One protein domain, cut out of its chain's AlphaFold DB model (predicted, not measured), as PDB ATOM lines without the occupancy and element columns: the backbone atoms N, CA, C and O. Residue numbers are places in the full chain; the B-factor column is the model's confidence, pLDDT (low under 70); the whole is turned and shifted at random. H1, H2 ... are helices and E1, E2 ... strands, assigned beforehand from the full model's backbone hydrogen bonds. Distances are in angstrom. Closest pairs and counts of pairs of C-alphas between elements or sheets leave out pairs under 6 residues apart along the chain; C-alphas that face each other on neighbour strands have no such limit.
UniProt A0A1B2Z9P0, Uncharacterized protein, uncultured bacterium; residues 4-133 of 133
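What this domain is: This is residues 4 to 133 of the 133 residues of an uncharacterized protein of uncultured bacterium (UniProt A0A1B2Z9P0). A twisted sheet of six strands makes a long wall, and two helices cover one of its faces: H2 slants over the E1, E2 and E3 part, and H1 runs along E4. The small helix H3 sits off towards one end of the longest axis and only grazes the sheet, while the turn between E2 and E3 makes the other end. The printed part has 130 residues, with three named helices and six named strands in the order H1 H2 E1 E2 E3 E4 H3 E5 E6; the sheet's order is E1 E2 E3 E4 E6 E5, mixed, and the class is mixed, helices and strands. The whole is compact, with a radius of gyration of the C-alphas of 14.8 A, yet elongated, spanning 48 by 29 by 24 A.

Where its parts are: Find C-alpha 4 at (39.914, 34.486, 52.434); from there H1 runs through residues 4 to 13, 14.2 A. H2, residues 23 to 40, is the longest helix at 25.6 A. Next come E1, residues 47 to 54, 23.2 A, beginning at C-alpha 47 (34.502, 17.743, 44.250); E2, residues 60 to 67, 22.9 A; and E3, residues 72 to 79, 23.8 A. Go on to E4, residues 94 to 100, 20.3 A; H3, residues 107 to 113, 9.9 A; E5, residues 119 to 124, 14.5 A; and E6, residues 127 to 132, 15.7 A, ending at C-alpha 132 (40.022, 43.102, 50.793).

How they stand to each other: Begin with the meander E1 E2 E3, each strand the antiparallel neighbour of the one before, in two hairpins: look for N 49 and O 65 at 2.8 A, and N 64 and O 75 at 2.8 A. E3 and E4 are parallel, with N 96 and O 76 at 2.8 A. E6 is antiparallel to E4, with N 97 and O 132 at 2.8 A, and to E5, its hairpin partner, with N 129 and O 122 at 2.8 A. E4, H3 and E5 form a split strand-helix-strand unit, two strands running the same way with E6 between them, and its crossover is right-handed. H1 and H2 lie on the same face, making two layers, helices on one face of a sheet. H2 has a height over the sheet of 9.5 A; its closest C-alphas to E2 are those of Val 31 and Leu 64, 7.0 A. H1, at a height over the sheet of 8.0 A, lies over E4 and, only just, E6, where 3 of its C-alphas fall; the C-alphas of Ser 4 and Leu 96, its closest to E4, are 5.4 A apart. H1 touches H2, with residues 33 to 37 of H2 alone, closest at the C-alphas of Ala 6 and Ile 37, 6.8 A; they are only just about perpendicular, at 70.2 degrees. H3 grazes the sheet with residues 107 to 111 and is apart from H1 and H2. In H1, H2 and H3 every O i to N i+4 pair is within hydrogen-bond range.

The domain as a whole: The two C-alphas farthest apart are those of Glu 69 and Asp 104, 49.1 A. The printed part has no cut, and the one long link is E3 to E4, residues 80 to 93. Look for pLDDT under 70 at residues 54 to 60, 90 to 92, 103 to 105 and 114 to 115; the mean of the printed part is 86.0.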
ATOM      1  N   SER A   4      39.446  33.267  53.090       92.62
ATOM      2  CA  SER A   4      39.914  34.486  52.434       92.62
ATOM      3  C   SER A   4      41.223  34.973  53.059       92.62
ATOM      4  O   SER A   4      42.155  35.314  52.330       92.62
ATOM      5  N   LEU A   5      41.361  34.890  54.389       94.81
ATOM      6  CA  LEU A   5      42.611  35.179  55.091       94.81
ATOM      7  C   LEU A   5      43.759  34.257  54.666       94.81
ATOM      8  O   LEU A   5      44.873  34.746  54.456       94.81
ATOM      9  N   ALA A   6      43.511  32.949  54.568       95.75
ATOM     10  CA  ALA A   6      44.524  31.974  54.168       95.75
ATOM     11  C   ALA A   6      44.967  32.190  52.711       95.75
ATOM     12  O   ALA A   6      46.163  32.274  52.440       95.75
ATOM     13  N   MET A   7      44.014  32.397  51.799       95.81
ATOM     14  CA  MET A   7      44.290  32.693  50.392       95.81
ATOM     15  C   MET A   7      45.089  33.990  50.240       95.81
ATOM     16  O   MET A   7      46.091  34.033  49.531       95.81
ATOM     17  N   LYS A   8      44.701  35.041  50.969       95.25
ATOM     18  CA  LYS A   8      45.440  36.304  51.010       95.25
ATOM     19  C   LYS A   8      46.877  36.107  51.494       95.25
ATOM     20  O   LYS A   8      47.787  36.716  50.945       95.25
ATOM     21  N   ASN A   9      47.098  35.285  52.523       95.31
ATOM     22  CA  ASN A   9      48.453  34.996  53.005       95.31
ATOM     23  C   ASN A   9      49.297  34.293  51.942       95.31
ATOM     24  O   ASN A   9      50.468  34.630  51.810       95.31
ATOM     25  N   GLN A  10      48.705  33.374  51.176       95.25
ATOM     26  CA  GLN A  10      49.399  32.694  50.085       95.25
ATOM     27  C   GLN A  10      49.843  33.680  48.999       95.25
ATOM     28  O   GLN A  10      50.993  33.641  48.577       95.25
ATOM     29  N   ILE A  11      48.969  34.619  48.611       95.00
ATOM     30  CA  ILE A  11      49.301  35.662  47.627       95.00
ATOM     31  C   ILE A  11      50.515  36.487  48.074       95.00
ATOM     32  O   ILE A  11      51.423  36.738  47.286       95.00
ATOM     33  N   LEU A  12      50.520  36.908  49.343       95.06
ATOM     34  CA  LEU A  12      51.603  37.717  49.906       95.06
ATOM     35  C   LEU A  12      52.903  36.927  50.063       95.06
ATOM     36  O   LEU A  12      53.975  37.478  49.844       95.06
ATOM     37  N   PHE A  13      52.815  35.661  50.473       93.88
ATOM     38  CA  PHE A  13      53.986  34.807  50.664       93.88
ATOM     39  C   PHE A  13      54.678  34.482  49.336       93.88
ATOM     40  O   PHE A  13      55.904  34.517  49.267       93.88
ATOM     41  N   ASP A  14      53.895  34.218  48.288       93.00
ATOM     42  CA  ASP A  14      54.407  33.898  46.952       93.00
ATOM     43  C   ASP A  14      54.820  35.141  46.139       93.00
ATOM     44  O   ASP A  14      55.341  34.984  45.035       93.00
ATOM     45  N   ASP A  15      54.564  36.354  46.649       93.12
ATOM     46  CA  ASP A  15      54.742  37.634  45.939       93.12
ATOM     47  C   ASP A  15      54.120  37.616  44.525       93.12
ATOM     48  O   ASP A  15      54.741  37.961  43.516       93.12
ATOM     49  N   ILE A  16      52.872  37.139  44.438       91.56
ATOM     50  CA  ILE A  16      52.234  36.801  43.162       91.56
ATOM     51  C   ILE A  16      51.169  37.814  42.735       91.56
ATOM     52  O   ILE A  16      50.134  37.987  43.378       91.56
ATOM     53  N   ASP A  17      51.381  38.448  41.583       90.44
ATOM     54  CA  ASP A  17      50.377  39.317  40.969       90.44
ATOM     55  C   ASP A  17      49.386  38.486  40.138       90.44
ATOM     56  O   ASP A  17      49.628  38.149  38.971       90.44
ATOM     57  N   LEU A  18      48.255  38.138  40.758       90.69
ATOM     58  CA  LEU A  18      47.186  37.376  40.109       90.69
ATOM     59  C   LEU A  18      46.527  38.132  38.947       90.69
ATOM     60  O   LEU A  18      45.931  37.486  38.085       90.69
ATOM     61  N   LEU A  19      46.645  39.463  38.878       86.31
ATOM     62  CA  LEU A  19      46.065  40.262  37.794       86.31
ATOM     63  C   LEU A  19      46.866  40.132  36.489       86.31
ATOM     64  O   LEU A  19      46.345  40.399  35.410       86.31
ATOM     65  N   GLN A  20      48.111  39.647  36.560       88.75
ATOM     66  CA  GLN A  20      48.931  39.331  35.381       88.75
ATOM     67  C   GLN A  20      48.633  37.943  34.799       88.75
ATOM     68  O   GLN A  20      49.223  37.537  33.793       88.75
ATOM     69  N   PHE A  21      47.771  37.152  35.440       91.44
ATOM     70  CA  PHE A  21      47.493  35.798  34.984       91.44
ATOM     71  C   PHE A  21      46.498  35.797  33.827       91.44
ATOM     72  O   PHE A  21      45.506  36.520  33.812       91.44
ATOM     73  N   THR A  22      46.710  34.892  32.869       90.81
ATOM     74  CA  THR A  22      45.639  34.541  31.933       90.81
ATOM     75  C   THR A  22      44.478  33.920  32.709       90.81
ATOM     76  O   THR A  22      44.694  33.268  33.731       90.81
ATOM     77  N   GLN A  23      43.248  34.037  32.203       88.50
ATOM     78  CA  GLN A  23      42.067  33.478  32.881       88.50
ATOM     79  C   GLN A  23      42.225  31.989  33.231       88.50
ATOM     80  O   GLN A  23      41.825  31.558  34.309       88.50
ATOM     81  N   ASN A  24      42.841  31.192  32.350       92.31
ATOM     82  CA  ASN A  24      43.090  29.774  32.623       92.31
ATOM     83  C   ASN A  24      44.096  29.575  33.761       92.31
ATOM     84  O   ASN A  24      43.849  28.757  34.648       92.31
ATOM     85  N   LYS A  25      45.195  30.340  33.770       94.50
ATOM     86  CA  LYS A  25      46.204  30.269  34.832       94.50
ATOM     87  C   LYS A  25      45.630  30.736  36.172       94.50
ATOM     88  O   LYS A  25      45.882  30.099  37.189       94.50
ATOM     89  N   LEU A  26      44.808  31.785  36.160       93.25
ATOM     90  CA  LEU A  26      44.099  32.287  37.335       93.25
ATOM     91  C   LEU A  26      43.160  31.227  37.915       93.25
ATOM     92  O   LEU A  26      43.272  30.902  39.092       93.25
ATOM     93  N   LYS A  27      42.303  30.614  37.090       93.81
ATOM     94  CA  LYS A  27      41.403  29.535  37.534       93.81
ATOM     95  C   LYS A  27      42.165  28.364  38.153       93.81
ATOM     96  O   LYS A  27      41.787  27.890  39.219       93.81
ATOM     97  N   GLN A  28      43.236  27.908  37.502       95.50
ATOM     98  CA  GLN A  28      44.061  26.808  38.010       95.50
ATOM     99  C   GLN A  28      44.718  27.159  39.346       95.50
ATOM    100  O   GLN A  28      44.685  26.349  40.271       95.50
ATOM    101  N   TRP A  29      45.276  28.367  39.462       96.12
ATOM    102  CA  TRP A  29      45.905  28.829  40.695       96.12
ATOM    103  C   TRP A  29      44.887  28.942  41.835       96.12
ATOM    104  O   TRP A  29      45.146  28.440  42.928       96.12
ATOM    105  N   LEU A  30      43.711  29.523  41.574       95.75
ATOM    106  CA  LEU A  30      42.633  29.663  42.556       95.75
ATOM    107  C   LEU A  30      42.138  28.303  43.057       95.75
ATOM    108  O   LEU A  30      42.050  28.097  44.263       95.75
ATOM    109  N   VAL A  31      41.856  27.366  42.146       97.12
ATOM    110  CA  VAL A  31      41.407  26.015  42.514       97.12
ATOM    111  C   VAL A  31      42.487  25.290  43.311       97.12
ATOM    112  O   VAL A  31      42.197  24.794  44.392       97.12
ATOM    113  N   SER A  32      43.732  25.271  42.826       96.69
ATOM    114  CA  SER A  32      44.842  24.583  43.500       96.69
ATOM    115  C   SER A  32      45.029  25.080  44.936       96.69
ATOM    116  O   SER A  32      45.052  24.284  45.874       96.69
ATOM    117  N   ASN A  33      45.076  26.400  45.132       96.94
ATOM    118  CA  ASN A  33      45.272  26.972  46.461       96.94
ATOM    119  C   ASN A  33      44.053  26.804  47.365       96.94
ATOM    120  O   ASN A  33      44.217  26.530  48.550       96.94
ATOM    121  N   PHE A  34      42.837  26.889  46.826       97.06
ATOM    122  CA  PHE A  34      41.628  26.621  47.601       97.06
ATOM    123  C   PHE A  34      41.615  25.181  48.131       97.06
ATOM    124  O   PHE A  34      41.355  24.970  49.313       97.06
ATOM    125  N   VAL A  35      41.979  24.202  47.297       97.06
ATOM    126  CA  VAL A  35      42.102  22.800  47.721       97.06
ATOM    127  C   VAL A  35      43.213  22.623  48.756       97.06
ATOM    128  O   VAL A  35      42.977  21.990  49.782       97.06
ATOM    129  N   ASN A  36      44.392  23.211  48.537       96.62
ATOM    130  CA  ASN A  36      45.506  23.112  49.484       96.62
ATOM    131  C   ASN A  36      45.140  23.681  50.859       96.62
ATOM    132  O   ASN A  36      45.358  23.017  51.867       96.62
ATOM    133  N   ILE A  37      44.487  24.847  50.902       96.12
ATOM    134  CA  ILE A  37      44.015  25.462  52.150       96.12
ATOM    135  C   ILE A  37      43.055  24.527  52.893       96.12
ATOM    136  O   ILE A  37      43.156  24.390  54.113       96.12
ATOM    137  N   LEU A  38      42.126  23.871  52.192       95.75
ATOM    138  CA  LEU A  38      41.217  22.901  52.813       95.75
ATOM    139  C   LEU A  38      41.985  21.679  53.345       95.75
ATOM    140  O   LEU A  38      41.780  21.276  54.494       95.75
ATOM    141  N   CYS A  39      42.923  21.147  52.562       95.00
ATOM    142  CA  CYS A  39      43.775  20.024  52.953       95.00
ATOM    143  C   CYS A  39      44.635  20.329  54.189       95.00
ATOM    144  O   CYS A  39      44.709  19.491  55.091       95.00
ATOM    145  N   ASP A  40      45.213  21.529  54.293       95.00
ATOM    146  CA  ASP A  40      45.994  21.972  55.460       95.00
ATOM    147  C   ASP A  40      45.154  21.981  56.747       95.00
ATOM    148  O   ASP A  40      45.653  21.739  57.848       95.00
ATOM    149  N   HIS A  41      43.840  22.176  56.606       93.06
ATOM    150  CA  HIS A  41      42.864  22.090  57.692       93.06
ATOM    151  C   HIS A  41      42.271  20.685  57.876       93.06
ATOM    152  O   HIS A  41      41.300  20.522  58.618       93.06
ATOM    153  N   LYS A  42      42.860  19.658  57.246       94.31
ATOM    154  CA  LYS A  42      42.405  18.256  57.265       94.31
ATOM    155  C   LYS A  42      40.984  18.072  56.717       94.31
ATOM    156  O   LYS A  42      40.259  17.174  57.145       94.31
ATOM    157  N   ILE A  43      40.578  18.929  55.780       94.44
ATOM    158  CA  ILE A  43      39.308  18.828  55.064       94.44
ATOM    159  C   ILE A  43      39.590  18.183  53.713       94.44
ATOM    160  O   ILE A  43      40.176  18.796  52.825       94.44
ATOM    161  N   TYR A  44      39.145  16.941  53.563       94.06
ATOM    162  CA  TYR A  44      39.239  16.206  52.308       94.06
ATOM    163  C   TYR A  44      37.957  16.419  51.511       94.06
ATOM    164  O   TYR A  44      36.856  16.198  52.024       94.06
ATOM    165  N   ILE A  45      38.115  16.902  50.284       95.69
ATOM    166  CA  ILE A  45      37.021  17.216  49.370       95.69
ATOM    167  C   ILE A  45      36.916  16.141  48.290       95.69
ATOM    168  O   ILE A  45      37.918  15.551  47.890       95.69
ATOM    169  N   GLU A  46      35.705  15.906  47.810       95.94
ATOM    170  CA  GLU A  46      35.431  14.976  46.711       95.94
ATOM    171  C   GLU A  46      35.298  15.720  45.388       95.94
ATOM    172  O   GLU A  46      35.735  15.238  44.344       95.94
ATOM    173  N   THR A  47      34.709  16.916  45.434       96.88
ATOM    174  CA  THR A  47      34.502  17.743  44.250       96.88
ATOM    175  C   THR A  47      34.963  19.171  44.495       96.88
ATOM    176  O   THR A  47      34.875  19.692  45.610       96.88
ATOM    177  N   VAL A  48      35.468  19.799  43.433       97.25
ATOM    178  CA  VAL A  48      35.778  21.226  43.384       97.25
ATOM    179  C   VAL A  48      35.325  21.790  42.048       97.25
ATOM    180  O   VAL A  48      35.535  21.183  40.996       97.25
ATOM    181  N   SER A  49      34.709  22.962  42.083       96.06
ATOM    182  CA  SER A  49      34.306  23.701  40.898       96.06
ATOM    183  C   SER A  49      34.637  25.182  41.044       96.06
ATOM    184  O   SER A  49      34.774  25.717  42.146       96.06
ATOM    185  N   ILE A  50      34.808  25.838  39.899       95.31
ATOM    186  CA  ILE A  50      35.010  27.278  39.808       95.31
ATOM    187  C   ILE A  50      34.042  27.839  38.775       95.31
ATOM    188  O   ILE A  50      34.099  27.485  37.595       95.31
ATOM    189  N   THR A  51      33.158  28.723  39.223       93.06
ATOM    190  CA  THR A  51      32.094  29.282  38.387       93.06
ATOM    191  C   THR A  51      32.310  30.783  38.216       93.06
ATOM    192  O   THR A  51      32.306  31.508  39.215       93.06
ATOM    193  N   PRO A  52      32.518  31.277  36.980       88.50
ATOM    194  CA  PRO A  52      32.567  32.709  36.727       88.50
ATOM    195  C   PRO A  52      31.170  33.324  36.849       88.50
ATOM    196  O   PRO A  52      30.191  32.737  36.391       88.50
ATOM    197  N   HIS A  53      31.086  34.524  37.405       82.31
ATOM    198  CA  HIS A  53      29.893  35.360  37.360       82.31
ATOM    199  C   HIS A  53      30.284  36.839  37.272       82.31
ATOM    200  O   HIS A  53      31.389  37.234  37.648       82.31
ATOM    201  N   GLU A  54      29.388  37.658  36.728       67.81
ATOM    202  CA  GLU A  54      29.574  39.108  36.671       67.81
ATOM    203  C   GLU A  54      29.168  39.734  38.014       67.81
ATOM    204  O   GLU A  54      28.124  39.387  38.571       67.81
ATOM    205  N   ASN A  55      29.982  40.652  38.545       65.62
ATOM    206  CA  ASN A  55      29.581  41.514  39.664       65.62
ATOM    207  C   ASN A  55      29.009  42.850  39.171       65.62
ATOM    208  O   ASN A  55      29.022  43.145  37.975       65.62
ATOM    209  N   ILE A  56      28.589  43.678  40.135       53.72
ATOM    210  CA  ILE A  56      28.347  45.118  40.011       53.72
ATOM    211  C   ILE A  56      29.407  45.712  39.067       53.72
ATOM    212  O   ILE A  56      30.588  45.757  39.398       53.72
ATOM    213  N   ASP A  57      28.950  46.123  37.886       51.22
ATOM    214  CA  ASP A  57      29.705  46.818  36.837       51.22
ATOM    215  C   ASP A  57      30.804  46.010  36.093       51.22
ATOM    216  O   ASP A  57      31.813  46.573  35.667       51.22
ATOM    217  N   SER A  58      30.570  44.711  35.839       49.59
ATOM    218  CA  SER A  58      31.290  43.882  34.839       49.59
ATOM    219  C   SER A  58      32.713  43.405  35.179       49.59
ATOM    220  O   SER A  58      33.411  42.911  34.290       49.59
ATOM    221  N   ASN A  59      33.156  43.470  36.438       61.62
ATOM    222  CA  ASN A  59      34.395  42.786  36.837       61.62
ATOM    223  C   ASN A  59      34.132  41.297  37.123       61.62
ATOM    224  O   ASN A  59      33.075  40.917  37.638       61.62
ATOM    225  N   LEU A  60      35.105  40.452  36.768       62.72
ATOM    226  CA  LEU A  60      34.987  39.000  36.842       62.72
ATOM    227  C   LEU A  60      35.106  38.517  38.290       62.72
ATOM    228  O   LEU A  60      36.150  38.684  38.924       62.72
ATOM    229  N   LEU A  61      34.047  37.877  38.783       76.75
ATOM    230  CA  LEU A  61      34.079  37.102  40.013       76.75
ATOM    231  C   LEU A  61      34.141  35.616  39.703       76.75
ATOM    232  O   LEU A  61      33.522  35.122  38.760       76.75
ATOM    233  N   TYR A  62      34.848  34.890  40.550       90.75
ATOM    234  CA  TYR A  62      34.826  33.444  40.595       90.75
ATOM    235  C   TYR A  62      34.255  32.994  41.930       90.75
ATOM    236  O   TYR A  62      34.754  33.391  42.980       90.75
ATOM    237  N   THR A  63      33.247  32.126  41.894       93.00
ATOM    238  CA  THR A  63      32.866  31.327  43.060       93.00
ATOM    239  C   THR A  63      33.634  30.021  43.001       93.00
ATOM    240  O   THR A  63      33.489  29.259  42.046       93.00
ATOM    241  N   LEU A  64      34.448  29.777  44.019       95.69
ATOM    242  CA  LEU A  64      35.057  28.489  44.303       95.69
ATOM    243  C   LEU A  64      34.109  27.721  45.219       95.69
ATOM    244  O   LEU A  64      33.759  28.204  46.297       95.69
ATOM    245  N   GLU A  65      33.711  26.531  44.789       96.38
ATOM    246  CA  GLU A  65      32.897  25.618  45.578       96.38
ATOM    247  C   GLU A  65      33.628  24.289  45.700       96.38
ATOM    248  O   GLU A  65      34.014  23.699  44.693       96.38
ATOM    249  N   ALA A  66      33.813  23.813  46.926       96.69
ATOM    250  CA  ALA A  66      34.290  22.462  47.177       96.69
ATOM    251  C   ALA A  66      33.382  21.766  48.178       96.69
ATOM    252  O   ALA A  66      32.905  22.383  49.131       96.69
ATOM    253  N   SER A  67      33.150  20.478  47.976       96.62
ATOM    254  CA  SER A  67      32.247  19.709  48.822       96.62
ATOM    255  C   SER A  67      32.751  18.293  49.064       96.62
ATOM    256  O   SER A  67      33.547  17.739  48.300       96.62
ATOM    257  N   ASN A  68      32.286  17.734  50.173       95.12
ATOM    258  CA  ASN A  68      32.307  16.310  50.482       95.12
ATOM    259  C   ASN A  68      30.922  15.897  50.997       95.12
ATOM    260  O   ASN A  68      30.039  16.750  51.127       95.12
ATOM    261  N   GLU A  69      30.753  14.626  51.355       92.31
ATOM    262  CA  GLU A  69      29.501  14.086  51.914       92.31
ATOM    263  C   GLU A  69      28.890  14.910  53.066       92.31
ATOM    264  O   GLU A  69      27.678  14.880  53.282       92.31
ATOM    265  N   ASN A  70      29.704  15.661  53.815       89.12
ATOM    266  CA  ASN A  70      29.268  16.356  55.023       89.12
ATOM    267  C   ASN A  70      28.941  17.834  54.799       89.12
ATOM    268  O   ASN A  70      28.078  18.387  55.488       89.12
ATOM    269  N   LYS A  71      29.703  18.524  53.942       94.25
ATOM    270  CA  LYS A  71      29.698  19.989  53.908       94.25
ATOM    271  C   LYS A  71      30.211  20.566  52.591       94.25
ATOM    272  O   LYS A  71      31.174  20.071  52.013       94.25
ATOM    273  N   THR A  72      29.630  21.707  52.220       94.81
ATOM    274  CA  THR A  72      30.108  22.590  51.150       94.81
ATOM    275  C   THR A  72      30.879  23.783  51.720       94.81
ATOM    276  O   THR A  72      30.478  24.395  52.716       94.81
ATOM    277  N   TYR A  73      31.983  24.121  51.066       94.88
ATOM    278  CA  TYR A  73      32.860  25.250  51.344       94.88
ATOM    279  C   TYR A  73      32.832  26.193  50.148       94.88
ATOM    280  O   TYR A  73      32.982  25.754  49.009       94.88
ATOM    281  N   LEU A  74      32.640  27.480  50.420       93.69
ATOM    282  CA  LEU A  74      32.471  28.511  49.403       93.69
ATOM    283  C   LEU A  74      33.435  29.661  49.653       93.69
ATOM    284  O   LEU A  74      33.625  30.081  50.797       93.69
ATOM    285  N   MET A  75      33.985  30.189  48.569       92.69
ATOM    286  CA  MET A  75      34.755  31.423  48.564       92.69
ATOM    287  C   MET A  75      34.487  32.177  47.265       92.69
ATOM    288  O   MET A  75      34.431  31.573  46.196       92.69
ATOM    289  N   GLU A  76      34.357  33.496  47.344       91.31
ATOM    290  CA  GLU A  76      34.337  34.354  46.160       91.31
ATOM    291  C   GLU A  76      35.687  35.059  46.008       91.31
ATOM    292  O   GLU A  76      36.246  35.586  46.972       91.31
ATOM    293  N   PHE A  77      36.204  35.082  44.786       92.12
ATOM    294  CA  PHE A  77      37.390  35.836  44.406       92.12
ATOM    295  C   PHE A  77      37.040  36.820  43.296       92.12
ATOM    296  O   PHE A  77      36.360  36.428  42.349       92.12
ATOM    297  N   GLY A  78      37.552  38.050  43.355       89.69
ATOM    298  CA  GLY A  78      37.399  38.993  42.249       89.69
ATOM    299  C   GLY A  78      38.460  40.074  42.168       89.69
ATOM    300  O   GLY A  78      39.110  40.426  43.147       89.69
ATOM    301  N   GLU A  79      38.578  40.645  40.980       87.56
ATOM    302  CA  GLU A  79      39.260  41.916  40.769       87.56
ATOM    303  C   GLU A  79      38.254  43.059  40.940       87.56
ATOM    304  O   GLU A  79      37.112  42.971  40.480       87.56
ATOM    305  N   LEU A  80      38.658  44.132  41.613       83.31
ATOM    306  CA  LEU A  80      37.841  45.326  41.779       83.31
ATOM    307  C   LEU A  80      38.582  46.560  41.294       83.31
ATOM    308  O   LEU A  80      39.764  46.753  41.580       83.31
ATOM    309  N   LYS A  81      37.837  47.462  40.657       81.31
ATOM    310  CA  LYS A  81      38.307  48.827  40.457       81.31
ATOM    311  C   LYS A  81      38.128  49.600  41.757       81.31
ATOM    312  O   LYS A  81      37.164  49.403  42.498       81.31
ATOM    313  N   SER A  82      39.012  50.560  42.000       78.44
ATOM    314  CA  SER A  82      38.934  51.463  43.158       78.44
ATOM    315  C   SER A  82      37.581  52.186  43.273       78.44
ATOM    316  O   SER A  82      37.128  52.488  44.377       78.44
ATOM    317  N   SER A  83      36.897  52.422  42.144       78.06
ATOM    318  CA  SER A  83      35.548  53.005  42.073       78.06
ATOM    319  C   SER A  83      34.449  52.149  42.704       78.06
ATOM    320  O   SER A  83      33.408  52.691  43.084       78.06
ATOM    321  N   ASP A  84      34.669  50.840  42.820       79.38
ATOM    322  CA  ASP A  84      33.633  49.864  43.177       79.38
ATOM    323  C   ASP A  84      33.636  49.570  44.683       79.38
ATOM    324  O   ASP A  84      32.618  49.183  45.255       79.38
ATOM    325  N   ILE A  85      34.754  49.855  45.357       79.31
ATOM    326  CA  ILE A  85      34.955  49.666  46.802       79.31
ATOM    327  C   ILE A  85      33.855  50.307  47.661       79.31
ATOM    328  O   ILE A  85      33.372  49.646  48.578       79.31
ATOM    329  N   PRO A  86      33.383  51.543  47.389       77.81
ATOM    330  CA  PRO A  86      32.313  52.157  48.177       77.81
ATOM    331  C   PRO A  86      30.973  51.417  48.094       77.81
ATOM    332  O   PRO A  86      30.102  51.648  48.927       77.81
ATOM    333  N   ARG A  87      30.784  50.578  47.068       76.38
ATOM    334  CA  ARG A  87      29.563  49.790  46.857       76.38
ATOM    335  C   ARG A  87      29.655  48.405  47.486       76.38
ATOM    336  O   ARG A  87      28.669  47.668  47.474       76.38
ATOM    337  N   LEU A  88      30.817  48.040  48.032       76.69
ATOM    338  CA  LEU A  88      30.981  46.764  48.703       76.69
ATOM    339  C   LEU A  88      30.122  46.726  49.957       76.69
ATOM    340  O   LEU A  88      30.195  47.576  50.842       76.69
ATOM    341  N   THR A  89      29.311  45.683  50.027       70.81
ATOM    342  CA  THR A  89      28.524  45.351  51.203       70.81
ATOM    343  C   THR A  89      29.113  44.112  51.852       70.81
ATOM    344  O   THR A  89      29.694  43.246  51.185       70.81
ATOM    345  N   LYS A  90      28.956  44.014  53.175       66.50
ATOM    346  CA  LYS A  90      29.349  42.817  53.910       66.50
ATOM    347  C   LYS A  90      28.543  41.625  53.381       66.50
ATOM    348  O   LYS A  90      27.321  41.586  53.515       66.50
ATOM    349  N   GLY A  91      29.237  40.691  52.737       66.12
ATOM    350  CA  GLY A  91      28.648  39.479  52.179       66.12
ATOM    351  C   GLY A  91      28.371  38.417  53.240       66.12
ATOM    352  O   GLY A  91      28.834  38.514  54.374       66.12
ATOM    353  N   LYS A  92      27.620  37.380  52.851       68.31
ATOM    354  CA  LYS A  92      27.449  36.152  53.651       68.31
ATOM    355  C   LYS A  92      28.567  35.128  53.421       68.31
ATOM    356  O   LYS A  92      28.699  34.208  54.219       68.31
ATOM    357  N   LEU A  93      29.311  35.267  52.323       75.38
ATOM    358  CA  LEU A  93      30.394  34.372  51.920       75.38
ATOM    359  C   LEU A  93      31.754  34.968  52.285       75.38
ATOM    360  O   LEU A  93      31.885  36.190  52.384       75.38
ATOM    361  N   GLU A  94      32.747  34.094  52.442       86.38
ATOM    362  CA  GLU A  94      34.158  34.482  52.491       86.38
ATOM    363  C   GLU A  94      34.547  35.063  51.126       86.38
ATOM    364  O   GLU A  94      34.315  34.434  50.089       86.38
ATOM    365  N   ARG A  95      35.107  36.273  51.110       88.94
ATOM    366  CA  ARG A  95      35.421  37.015  49.881       88.94
ATOM    367  C   ARG A  95      36.872  37.442  49.894       88.94
ATOM    368  O   ARG A  95      37.362  37.839  50.938       88.94
ATOM    369  N   LEU A  96      37.529  37.410  48.745       92.25
ATOM    370  CA  LEU A  96      38.829  38.036  48.546       92.25
ATOM    371  C   LEU A  96      38.789  38.879  47.281       92.25
ATOM    372  O   LEU A  96      38.578  38.355  46.189       92.25
ATOM    373  N   PHE A  97      39.029  40.177  47.429       90.69
ATOM    374  CA  PHE A  97      39.164  41.080  46.298       90.69
ATOM    375  C   PHE A  97      40.577  41.627  46.178       90.69
ATOM    376  O   PHE A  97      41.198  41.965  47.187       90.69
ATOM    377  N   ILE A  98      41.043  41.758  44.937       90.94
ATOM    378  CA  ILE A  98      42.293  42.432  44.595       90.94
ATOM    379  C   ILE A  98      41.970  43.741  43.894       90.94
ATOM    380  O   ILE A  98      41.190  43.773  42.944       90.94
ATOM    381  N   VAL A  99      42.592  44.815  44.363       88.19
ATOM    382  CA  VAL A  99      42.515  46.143  43.761       88.19
ATOM    383  C   VAL A  99      43.935  46.579  43.429       88.19
ATOM    384  O   VAL A  99      44.771  46.718  44.324       88.19
ATOM    385  N   ASN A 100      44.198  46.812  42.145       86.25
ATOM    386  CA  ASN A 100      45.422  47.475  41.716       86.25
ATOM    387  C   ASN A 100      45.340  48.967  42.069       86.25
ATOM    388  O   ASN A 100      44.389  49.655  41.692       86.25
ATOM    389  N   MET A 101      46.338  49.452  42.801       80.25
ATOM    390  CA  MET A 101      46.445  50.821  43.293       80.25
ATOM    391  C   MET A 101      47.467  51.637  42.490       80.25
ATOM    392  O   MET A 101      48.300  52.329  43.062       80.25
ATOM    393  N   ASN A 102      47.442  51.547  41.162       71.19
ATOM    394  CA  ASN A 102      48.274  52.416  40.331       71.19
ATOM    395  C   ASN A 102      47.831  53.892  40.444       71.19
ATOM    396  O   ASN A 102      46.647  54.176  40.638       71.19
ATOM    397  N   ASP A 103      48.825  54.783  40.365       58.09
ATOM    398  CA  ASP A 103      48.859  56.153  40.904       58.09
ATOM    399  C   ASP A 103      47.643  57.059  40.589       58.09
ATOM    400  O   ASP A 103      47.008  56.938  39.546       58.09
ATOM    401  N   ASP A 104      47.388  58.005  41.512       58.38
ATOM    402  CA  ASP A 104      46.311  59.025  41.577       58.38
ATOM    403  C   ASP A 104      45.042  58.700  42.398       58.38
ATOM    404  O   ASP A 104      44.006  59.353  42.235       58.38
ATOM    405  N   PHE A 105      45.095  57.772  43.363       62.91
ATOM    406  CA  PHE A 105      43.970  57.551  44.289       62.91
ATOM    407  C   PHE A 105      44.257  58.002  45.731       62.91
ATOM    408  O   PHE A 105      45.265  57.634  46.330       62.91
ATOM    409  N   ASP A 106      43.332  58.761  46.336       72.81
ATOM    410  CA  ASP A 106      43.361  59.053  47.776       72.81
ATOM    411  C   ASP A 106      43.027  57.779  48.572       72.81
ATOM    412  O   ASP A 106      41.864  57.465  48.867       72.81
ATOM    413  N   TYR A 107      44.080  57.038  48.920       72.25
ATOM    414  CA  TYR A 107      44.015  55.798  49.688       72.25
ATOM    415  C   TYR A 107      43.282  55.956  51.013       72.25
ATOM    416  O   TYR A 107      42.542  55.062  51.420       72.25
ATOM    417  N   VAL A 108      43.434  57.096  51.687       73.19
ATOM    418  CA  VAL A 108      42.815  57.319  52.997       73.19
ATOM    419  C   VAL A 108      41.297  57.370  52.851       73.19
ATOM    420  O   VAL A 108      40.570  56.756  53.638       73.19
ATOM    421  N   SER A 109      40.805  58.065  51.829       77.25
ATOM    422  CA  SER A 109      39.375  58.125  51.527       77.25
ATOM    423  C   SER A 109      38.810  56.772  51.092       77.25
ATOM    424  O   SER A 109      37.680  56.436  51.451       77.25
ATOM    425  N   LEU A 110      39.586  55.978  50.355       74.81
ATOM    426  CA  LEU A 110      39.195  54.641  49.912       74.81
ATOM    427  C   LEU A 110      39.118  53.648  51.082       74.81
ATOM    428  O   LEU A 110      38.099  52.981  51.253       74.81
ATOM    429  N   LEU A 111      40.131  53.618  51.951       76.94
ATOM    430  CA  LEU A 111      40.161  52.747  53.130       76.94
ATOM    431  C   LEU A 111      39.054  53.090  54.136       76.94
ATOM    432  O   LEU A 111      38.454  52.191  54.720       76.94
ATOM    433  N   LYS A 112      38.712  54.377  54.294       76.94
ATOM    434  CA  LYS A 112      37.550  54.800  55.099       76.94
ATOM    435  C   LYS A 112      36.233  54.213  54.582       76.94
ATOM    436  O   LYS A 112      35.349  53.919  55.383       76.94
ATOM    437  N   LYS A 113      36.096  54.046  53.262       72.75
ATOM    438  CA  LYS A 113      34.902  53.466  52.624       72.75
ATOM    439  C   LYS A 113      34.898  51.937  52.664       72.75
ATOM    440  O   LYS A 113      33.826  51.348  52.687       72.75
ATOM    441  N   ALA A 114      36.066  51.301  52.756       69.94
ATOM    442  CA  ALA A 114      36.215  49.850  52.869       69.94
ATOM    443  C   ALA A 114      35.887  49.279  54.270       69.94
ATOM    444  O   ALA A 114      36.163  48.110  54.525       69.94
ATOM    445  N   ASN A 115      35.290  50.062  55.185       68.50
ATOM    446  CA  ASN A 115      35.104  49.695  56.603       68.50
ATOM    447  C   ASN A 115      34.300  48.400  56.855       68.50
ATOM    448  O   ASN A 115      34.276  47.900  57.979       68.50
ATOM    449  N   ALA A 116      33.634  47.874  55.825       71.06
ATOM    450  CA  ALA A 116      32.842  46.656  55.879       71.06
ATOM    451  C   ALA A 116      33.687  45.370  55.797       71.06
ATOM    452  O   ALA A 116      33.157  44.295  56.093       71.06
ATOM    453  N   MET A 117      34.963  45.464  55.400       79.62
ATOM    454  CA  MET A 117      35.865  44.327  55.175       79.62
ATOM    455  C   MET A 117      37.227  44.558  55.835       79.62
ATOM    456  O   MET A 117      37.633  45.696  56.086       79.62
ATOM    457  N   ARG A 118      37.946  43.474  56.136       88.00
ATOM    458  CA  ARG A 118      39.351  43.576  56.540       88.00
ATOM    459  C   ARG A 118      40.166  43.873  55.292       88.00
ATOM    460  O   ARG A 118      39.754  43.580  54.173       88.00
ATOM    461  N   TYR A 119      41.331  44.475  55.487       89.88
ATOM    462  CA  TYR A 119      42.185  44.811  54.364       89.88
ATOM    463  C   TYR A 119      43.665  44.642  54.674       89.88
ATOM    464  O   TYR A 119      44.095  44.655  55.830       89.88
ATOM    465  N   ASN A 120      44.445  44.490  53.611       91.75
ATOM    466  CA  ASN A 120      45.894  44.561  53.628       91.75
ATOM    467  C   ASN A 120      46.368  45.371  52.419       91.75
ATOM    468  O   ASN A 120      45.904  45.147  51.306       91.75
ATOM    469  N   VAL A 121      47.274  46.315  52.657       90.00
ATOM    470  CA  VAL A 121      47.980  47.047  51.603       90.00
ATOM    471  C   VAL A 121      49.391  46.486  51.539       90.00
ATOM    472  O   VAL A 121      50.078  46.467  52.562       90.00
ATOM    473  N   SER A 122      49.806  46.035  50.360       91.00
ATOM    474  CA  SER A 122      51.150  45.515  50.116       91.00
ATOM    475  C   SER A 122      51.647  45.941  48.743       91.00
ATOM    476  O   SER A 122      50.864  46.285  47.860       91.00
ATOM    477  N   VAL A 123      52.959  45.895  48.554       90.31
ATOM    478  CA  VAL A 123      53.552  45.868  47.217       90.31
ATOM    479  C   VAL A 123      53.666  44.400  46.824       90.31
ATOM    480  O   VAL A 123      54.183  43.611  47.611       90.31
ATOM    481  N   ILE A 124      53.131  44.039  45.661       89.44
ATOM    482  CA  ILE A 124      53.190  42.688  45.095       89.44
ATOM    483  C   ILE A 124      53.744  42.823  43.686       89.44
ATOM    484  O   ILE A 124      53.175  43.569  42.888       89.44
ATOM    485  N   ASN A 125      54.857  42.155  43.381       87.06
ATOM    486  CA  ASN A 125      55.516  42.241  42.073       87.06
ATOM    487  C   ASN A 125      55.697  43.702  41.576       87.06
ATOM    488  O   ASN A 125      55.393  44.035  40.431       87.06
ATOM    489  N   ASN A 126      56.159  44.595  42.461       85.19
ATOM    490  CA  ASN A 126      56.312  46.050  42.248       85.19
ATOM    491  C   ASN A 126      55.018  46.860  42.022       85.19
ATOM    492  O   ASN A 126      55.096  48.061  41.766       85.19
ATOM    493  N   THR A 127      53.844  46.253  42.175       84.25
ATOM    494  CA  THR A 127      52.543  46.922  42.065       84.25
ATOM    495  C   THR A 127      51.958  47.165  43.454       84.25
ATOM    496  O   THR A 127      51.843  46.239  44.263       84.25
ATOM    497  N   GLN A 128      51.548  48.401  43.754       88.06
ATOM    498  CA  GLN A 128      50.777  48.666  44.971       88.06
ATOM    499  C   GLN A 128      49.423  47.966  44.857       88.06
ATOM    500  O   GLN A 128      48.659  48.199  43.925       88.06
ATOM    501  N   THR A 129      49.130  47.085  45.805       89.31
ATOM    502  CA  THR A 129      47.952  46.223  45.770       89.31
ATOM    503  C   THR A 129      47.199  46.314  47.088       89.31
ATOM    504  O   THR A 129      47.784  46.220  48.171       89.31
ATOM    505  N   LEU A 130      45.883  46.476  46.998       90.38
ATOM    506  CA  LEU A 130      44.970  46.369  48.127       90.38
ATOM    507  C   LEU A 130      44.211  45.046  48.046       90.38
ATOM    508  O   LEU A 130      43.542  44.751  47.058       90.38
ATOM    509  N   LEU A 131      44.301  44.273  49.121       92.31
ATOM    510  CA  LEU A 131      43.586  43.018  49.316       92.31
ATOM    511  C   LEU A 131      42.457  43.256  50.319       92.31
ATOM    512  O   LEU A 131      42.732  43.668  51.447       92.31
ATOM    513  N   LEU A 132      41.208  42.995  49.930       90.25
ATOM    514  CA  LEU A 132      40.022  43.102  50.793       90.25
ATOM    515  C   LEU A 132      39.488  41.703  51.100       90.25
ATOM    516  O   LEU A 132      39.281  40.934  50.161       90.25
ATOM    517  N   PHE A 133      39.277  41.371  52.376       89.75
ATOM    518  CA  PHE A 133      38.895  40.022  52.807       89.75
ATOM    519  C   PHE A 133      38.092  39.960  54.112       89.75
ATOM    520  O   PHE A 133      38.031  40.972  54.853       89.75
TER     521      PHE A 133